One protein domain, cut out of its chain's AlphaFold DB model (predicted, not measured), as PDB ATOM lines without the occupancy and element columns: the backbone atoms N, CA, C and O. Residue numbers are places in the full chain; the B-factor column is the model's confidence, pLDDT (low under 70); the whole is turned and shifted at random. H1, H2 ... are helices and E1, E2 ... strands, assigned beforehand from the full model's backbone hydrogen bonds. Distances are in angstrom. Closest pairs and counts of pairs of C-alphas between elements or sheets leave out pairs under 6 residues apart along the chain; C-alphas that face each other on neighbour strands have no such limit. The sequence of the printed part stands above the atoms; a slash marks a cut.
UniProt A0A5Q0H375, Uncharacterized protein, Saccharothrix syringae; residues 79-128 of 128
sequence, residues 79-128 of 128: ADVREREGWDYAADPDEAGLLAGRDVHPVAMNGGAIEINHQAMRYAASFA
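This is residues 79 to 128 of the 128 residues of an uncharacterized protein of Saccharothrix syringae (UniProt A0A5Q0H375). A flat row: a parallel strand pair, E1 and E2, H2 packed on it and H3 beside H2; H1 sits at the start of E1. The 50 printed residues run H1, E1, H2, E2, H3, class mixed; E1, H2, E2 make a strand-helix-strand unit, parallel neighbour strands joined through a helix, its crossover right-handed. It is compact, radius of gyration of the C-alphas 10.0 A, spanning 26 by 20 by 11 A.

H1, residues 79 to 85, comes closest to E1, residues 87 to 90, at the C-alphas of Arg 82 and Asp 88, 5.6 A. E1 and E2, residues 105 to 108, are parallel; N 90 and O 107, 2.8 A, are within hydrogen-bond range. The closest C-alphas of H2, residues 93 to 100, and E2 are Ala 96 and Pro 106, 5.1 A. H2 and H3, residues 118 to 125, touch, closest at the C-alphas of Gly 97 and Met 121, 4.1 A; their tilt, 35.1 degrees, is only just steep, the same way. In H1, H2 and H3 every O i to N i+4 pair is within range.

H1, 9.8 A, begins at C-alpha 79 (-34.994, -28.542, -17.984). H3, 10.3 A, ends at C-alpha 125 (-45.029, -9.601, -18.777).

The printed part has no cut and no long link. Residue 128 has pLDDT under 70.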
ATOM      1  N   ALA A  79     -34.637 -29.939 -18.237       93.31
ATOM      2  CA  ALA A  79     -34.994 -28.542 -17.984       93.31
ATOM      3  C   ALA A  79     -33.935 -27.538 -18.473       93.31
ATOM      4  O   ALA A  79     -34.295 -26.517 -19.043       93.31
ATOM      5  N   ASP A  80     -32.647 -27.851 -18.335       95.50
ATOM      6  CA  ASP A  80     -31.539 -27.011 -18.813       95.50
ATOM      7  C   ASP A  80     -31.504 -26.894 -20.347       95.50
ATOM      8  O   ASP A  80     -31.107 -25.868 -20.904       95.50
ATOM      9  N   VAL A  81     -31.921 -27.950 -21.050       95.31
ATOM     10  CA  VAL A  81     -32.066 -27.945 -22.508       95.31
ATOM     11  C   VAL A  81     -33.229 -27.046 -22.901       95.31
ATOM     12  O   VAL A  81     -33.063 -26.211 -23.786       95.31
ATOM     13  N   ARG A  82     -34.374 -27.194 -22.230       95.06
ATOM     14  CA  ARG A  82     -35.586 -26.404 -22.480       95.06
ATOM     15  C   ARG A  82     -35.345 -24.911 -22.226       95.06
ATOM     16  O   ARG A  82     -35.590 -24.094 -23.109       95.06
ATOM     17  N   GLU A  83     -34.725 -24.576 -21.094       94.94
ATOM     18  CA  GLU A  83     -34.311 -23.212 -20.739       94.94
ATOM     19  C   GLU A  83     -33.388 -22.605 -21.806       94.94
ATOM     20  O   GLU A  83     -33.646 -21.512 -22.309       94.94
ATOM     21  N   ARG A  84     -32.340 -23.333 -22.210       95.75
ATOM     22  CA  ARG A  84     -31.399 -22.883 -23.247       95.75
ATOM     23  C   ARG A  84     -32.065 -22.682 -24.611       95.75
ATOM     24  O   ARG A  84     -31.638 -21.815 -25.370       95.75
ATOM     25  N   GLU A  85     -33.052 -23.504 -24.945       94.44
ATOM     26  CA  GLU A  85     -33.798 -23.431 -26.206       94.44
ATOM     27  C   GLU A  85     -34.984 -22.449 -26.149       94.44
ATOM     28  O   GLU A  85     -35.596 -22.185 -27.185       94.44
ATOM     29  N   GLY A  86     -35.286 -21.873 -24.980       95.88
ATOM     30  CA  GLY A  86     -36.314 -20.846 -24.804       95.88
ATOM     31  C   GLY A  86     -37.750 -21.375 -24.811       95.88
ATOM     32  O   GLY A  86     -38.660 -20.668 -25.242       95.88
ATOM     33  N   TRP A  87     -37.976 -22.607 -24.358       95.75
ATOM     34  CA  TRP A  87     -39.311 -23.203 -24.254       95.75
ATOM     35  C   TRP A  87     -39.472 -23.979 -22.945       95.75
ATOM     36  O   TRP A  87     -38.480 -24.313 -22.310       95.75
ATOM     37  N   ASP A  88     -40.702 -24.256 -22.510       96.12
ATOM     38  CA  ASP A  88     -40.963 -25.157 -21.376       96.12
ATOM     39  C   ASP A  88     -42.341 -25.823 -21.498       96.12
ATOM     40  O   ASP A  88     -43.185 -25.399 -22.295       96.12
ATOM     41  N   TYR A  89     -42.563 -26.886 -20.726       93.69
ATOM     42  CA  TYR A  89     -43.861 -27.541 -20.657       93.69
ATOM     43  C   TYR A  89     -44.853 -26.724 -19.825       93.69
ATOM     44  O   TYR A  89     -44.497 -26.172 -18.789       93.69
ATOM     45  N   ALA A  90     -46.108 -26.709 -20.261       95.56
ATOM     46  CA  ALA A  90     -47.241 -26.162 -19.532       95.56
ATOM     47  C   ALA A  90     -48.305 -27.245 -19.324       95.56
ATOM     48  O   ALA A  90     -48.688 -27.956 -20.264       95.56
ATOM     49  N   ALA A  91     -48.792 -27.359 -18.093       92.75
ATOM     50  CA  ALA A  91     -49.859 -28.269 -17.705       92.75
ATOM     51  C   ALA A  91     -51.241 -27.763 -18.140       92.75
ATOM     52  O   ALA A  91     -52.136 -28.567 -18.407       92.75
ATOM     53  N   ASP A  92     -51.411 -26.443 -18.237       95.44
ATOM     54  CA  ASP A  92     -52.676 -25.794 -18.560       95.44
ATOM     55  C   ASP A  92     -52.479 -24.428 -19.260       95.44
ATOM     56  O   ASP A  92     -51.351 -23.927 -19.367       95.44
ATOM     57  N   PRO A  93     -53.562 -23.808 -19.775       97.69
ATOM     58  CA  PRO A  93     -53.475 -22.511 -20.438       97.69
ATOM     59  C   PRO A  93     -52.993 -21.352 -19.554       97.69
ATOM     60  O   PRO A  93     -52.474 -20.366 -20.090       97.69
ATOM     61  N   ASP A  94     -53.155 -21.433 -18.230       97.62
ATOM     62  CA  ASP A  94     -52.708 -20.391 -17.300       97.62
ATOM     63  C   ASP A  94     -51.185 -20.420 -17.176       97.62
ATOM     64  O   ASP A  94     -50.533 -19.387 -17.361       97.62
ATOM     65  N   GLU A  95     -50.607 -21.602 -16.953       96.62
ATOM     66  CA  GLU A  95     -49.159 -21.815 -16.948       96.62
ATOM     67  C   GLU A  95     -48.541 -21.455 -18.303       96.62
ATOM     68  O   GLU A  95     -47.543 -20.731 -18.353       96.62
ATOM     69  N   ALA A  96     -49.182 -21.847 -19.410       97.44
ATOM     70  CA  ALA A  96     -48.758 -21.450 -20.752       97.44
ATOM     71  C   ALA A  96     -48.728 -19.923 -20.927       97.44
ATOM     72  O   ALA A  96     -47.797 -19.376 -21.520       97.44
ATOM     73  N   GLY A  97     -49.724 -19.221 -20.377       97.19
ATOM     74  CA  GLY A  97     -49.746 -17.763 -20.317       97.19
ATOM     75  C   GLY A  97     -48.561 -17.197 -19.541       97.19
ATOM     76  O   GLY A  97     -47.859 -16.324 -20.051       97.19
ATOM     77  N   LEU A  98     -48.302 -17.703 -18.334       97.44
ATOM     78  CA  LEU A  98     -47.190 -17.242 -17.495       97.44
ATOM     79  C   LEU A  98     -45.822 -17.427 -18.168       97.44
ATOM     80  O   LEU A  98     -44.985 -16.528 -18.074       97.44
ATOM     81  N   LEU A  99     -45.605 -18.551 -18.855       96.88
ATOM     82  CA  LEU A  99     -44.392 -18.812 -19.636       96.88
ATOM     83  C   LEU A  99     -44.264 -17.836 -20.810       96.88
ATOM     84  O   LEU A  99     -43.245 -17.155 -20.938       96.88
ATOM     85  N   ALA A 100     -45.325 -17.690 -21.609       96.56
ATOM     86  CA  ALA A 100     -45.328 -16.797 -22.765       96.56
ATOM     87  C   ALA A 100     -45.077 -15.330 -22.379       96.56
ATOM     88  O   ALA A 100     -44.420 -14.601 -23.114       96.56
ATOM     89  N   GLY A 101     -45.569 -14.888 -21.218       96.25
ATOM     90  CA  GLY A 101     -45.310 -13.541 -20.702       96.25
ATOM     91  C   GLY A 101     -43.865 -13.299 -20.252       96.25
ATOM     92  O   GLY A 101     -43.509 -12.156 -19.987       96.25
ATOM     93  N   ARG A 102     -43.040 -14.346 -20.164       95.81
ATOM     94  CA  ARG A 102     -41.603 -14.292 -19.841       95.81
ATOM     95  C   ARG A 102     -40.723 -14.625 -21.050       95.81
ATOM     96  O   ARG A 102     -39.575 -15.015 -20.869       95.81
ATOM     97  N   ASP A 103     -41.277 -14.531 -22.259       95.62
ATOM     98  CA  ASP A 103     -40.620 -14.916 -23.514       95.62
ATOM     99  C   ASP A 103     -40.170 -16.394 -23.565       95.62
ATOM    100  O   ASP A 103     -39.250 -16.746 -24.302       95.62
ATOM    101  N   VAL A 104     -40.846 -17.283 -22.824       97.19
ATOM    102  CA  VAL A 104     -40.651 -18.742 -22.894       97.19
ATOM    103  C   VAL A 104     -41.777 -19.363 -23.717       97.19
ATOM    104  O   VAL A 104     -42.955 -19.172 -23.411       97.19
ATOM    105  N   HIS A 105     -41.442 -20.115 -24.766       97.12
ATOM    106  CA  HIS A 105     -42.431 -20.775 -25.622       97.12
ATOM    107  C   HIS A 105     -43.113 -21.950 -24.889       97.12
ATOM    108  O   HIS A 105     -42.431 -22.913 -24.534       97.12
ATOM    109  N   PRO A 106     -44.439 -21.915 -24.658       96.56
ATOM    110  CA  PRO A 106     -45.125 -22.979 -23.938       96.56
ATOM    111  C   PRO A 106     -45.451 -24.168 -24.851       96.56
ATOM    112  O   PRO A 106     -45.980 -24.000 -25.952       96.56
ATOM    113  N   VAL A 107     -45.195 -25.377 -24.357       94.00
ATOM    114  CA  VAL A 107     -45.498 -26.651 -25.026       94.00
ATOM    115  C   VAL A 107     -46.399 -27.485 -24.118       94.00
ATOM    116  O   VAL A 107     -46.170 -27.559 -22.917       94.00
ATOM    117  N   ALA A 108     -47.432 -28.134 -24.652       89.69
ATOM    118  CA  ALA A 108     -48.277 -29.017 -23.848       89.69
ATOM    119  C   ALA A 108     -47.471 -30.198 -23.281       89.69
ATOM    120  O   ALA A 108     -46.511 -30.662 -23.895       89.69
ATOM    121  N   MET A 109     -47.919 -30.772 -22.160       84.50
ATOM    122  CA  MET A 109     -47.283 -31.953 -21.544       84.50
ATOM    123  C   MET A 109     -47.151 -33.169 -22.480       84.50
ATOM    124  O   MET A 109     -46.311 -34.030 -22.250       84.50
ATOM    125  N   ASN A 110     -47.960 -33.257 -23.540       78.06
ATOM    126  CA  ASN A 110     -47.868 -34.303 -24.565       78.06
ATOM    127  C   ASN A 110     -46.954 -33.931 -25.756       78.06
ATOM    128  O   ASN A 110     -46.980 -34.614 -26.776       78.06
ATOM    129  N   GLY A 111     -46.201 -32.831 -25.663       77.62
ATOM    130  CA  GLY A 111     -45.338 -32.308 -26.728       77.62
ATOM    131  C   GLY A 111     -46.064 -31.512 -27.822       77.62
ATOM    132  O   GLY A 111     -45.428 -31.074 -28.779       77.62
ATOM    133  N   GLY A 112     -47.385 -31.338 -27.718       81.94
ATOM    134  CA  GLY A 112     -48.202 -30.605 -28.686       81.94
ATOM    135  C   GLY A 112     -48.319 -29.103 -28.411       81.94
ATOM    136  O   GLY A 112     -47.740 -28.557 -27.475       81.94
ATOM    137  N   ALA A 113     -49.125 -28.426 -29.232       89.94
ATOM    138  CA  ALA A 113     -49.515 -27.040 -28.985       89.94
ATOM    139  C   ALA A 113     -50.465 -26.943 -27.777       89.94
ATOM    140  O   ALA A 113     -51.296 -27.829 -27.569       89.94
ATOM    141  N   ILE A 114     -50.377 -25.842 -27.027       94.62
ATOM    142  CA  ILE A 114     -51.271 -25.521 -25.909       94.62
ATOM    143  C   ILE A 114     -51.910 -24.143 -26.111       94.62
ATOM    144  O   ILE A 114     -51.301 -23.242 -26.692       94.62
ATOM    145  N   GLU A 115     -53.158 -23.987 -25.672       96.31
ATOM    146  CA  GLU A 115     -53.827 -22.684 -25.639       96.31
ATOM    147  C   GLU A 115     -53.129 -21.755 -24.637       96.31
ATOM    148  O   GLU A 115     -52.652 -22.203 -23.599       96.31
ATOM    149  N   ILE A 116     -53.072 -20.456 -24.935       96.62
ATOM    150  CA  ILE A 116     -52.417 -19.460 -24.081       96.62
ATOM    151  C   ILE A 116     -53.479 -18.577 -23.428       96.62
ATOM    152  O   ILE A 116     -54.201 -17.849 -24.116       96.62
ATOM    153  N   ASN A 117     -53.513 -18.542 -22.095       97.06
ATOM    154  CA  ASN A 117     -54.279 -17.529 -21.383       97.06
ATOM    155  C   ASN A 117     -53.585 -16.157 -21.488       97.06
ATOM    156  O   ASN A 117     -52.600 -15.851 -20.811       97.06
ATOM    157  N   HIS A 118     -54.156 -15.275 -22.308       96.19
ATOM    158  CA  HIS A 118     -53.639 -13.923 -22.526       96.19
ATOM    159  C   HIS A 118     -53.675 -13.015 -21.286       96.19
ATOM    160  O   HIS A 118     -52.910 -12.050 -21.224       96.19
ATOM    161  N   GLN A 119     -54.546 -13.267 -20.306       96.75
ATOM    162  CA  GLN A 119     -54.543 -12.510 -19.053       96.75
ATOM    163  C   GLN A 119     -53.328 -12.885 -18.201       96.75
ATOM    164  O   GLN A 119     -52.631 -11.987 -17.724       96.75
ATOM    165  N   ALA A 120     -53.041 -14.183 -18.068       94.44
ATOM    166  CA  ALA A 120     -51.851 -14.674 -17.376       94.44
ATOM    167  C   ALA A 120     -50.560 -14.203 -18.072       94.44
ATOM    168  O   ALA A 120     -49.644 -13.721 -17.407       94.44
ATOM    169  N   MET A 121     -50.536 -14.213 -19.410       96.00
ATOM    170  CA  MET A 121     -49.438 -13.658 -20.213       96.00
ATOM    171  C   MET A 121     -49.164 -12.186 -19.905       96.00
ATOM    172  O   MET A 121     -48.031 -11.817 -19.599       96.00
ATOM    173  N   ARG A 122     -50.193 -11.332 -19.944       95.50
ATOM    174  CA  ARG A 122     -50.034  -9.901 -19.631       95.50
ATOM    175  C   ARG A 122     -49.603  -9.671 -18.188       95.50
ATOM    176  O   ARG A 122     -48.821  -8.760 -17.937       95.50
ATOM    177  N   TYR A 123     -50.119 -10.471 -17.253       95.06
ATOM    178  CA  TYR A 123     -49.705 -10.415 -15.856       95.06
ATOM    179  C   TYR A 123     -48.206 -10.696 -15.729       95.06
ATOM    180  O   TYR A 123     -47.487  -9.855 -15.201       95.06
ATOM    181  N   ALA A 124     -47.713 -11.809 -16.274       92.38
ATOM    182  CA  ALA A 124     -46.299 -12.169 -16.196       92.38
ATOM    183  C   ALA A 124     -45.379 -11.144 -16.882       92.38
ATOM    184  O   ALA A 124     -44.370 -10.758 -16.294       92.38
ATOM    185  N   ALA A 125     -45.777 -10.626 -18.047       92.12
ATOM    186  CA  ALA A 125     -45.029  -9.601 -18.777       92.12
ATOM    187  C   ALA A 125     -44.884  -8.272 -18.012       92.12
ATOM    188  O   ALA A 125     -44.014  -7.472 -18.332       92.12
ATOM    189  N   SER A 126     -45.717  -8.015 -16.995       93.62
ATOM    190  CA  SER A 126     -45.595  -6.810 -16.161       93.62
ATOM    191  C   SER A 126     -44.470  -6.876 -15.116       93.62
ATOM    192  O   SER A 126     -44.199  -5.871 -14.459       93.62
ATOM    193  N   PHE A 127     -43.824  -8.039 -14.965       85.44
ATOM    194  CA  PHE A 127     -42.729  -8.285 -14.016       85.44
ATOM    195  C   PHE A 127     -41.381  -8.599 -14.688       85.44
ATOM    196  O   PHE A 127     -40.434  -8.936 -13.974       85.44
ATOM    197  N   ALA A 128     -41.307  -8.531 -16.020       68.81
ATOM    198  CA  ALA A 128     -40.082  -8.682 -16.811       68.81
ATOM    199  C   ALA A 128     -39.403  -7.319 -17.028       68.81
ATOM    200  O   ALA A 128     -38.154  -7.276 -16.983       68.81
TER     201      ALA A 128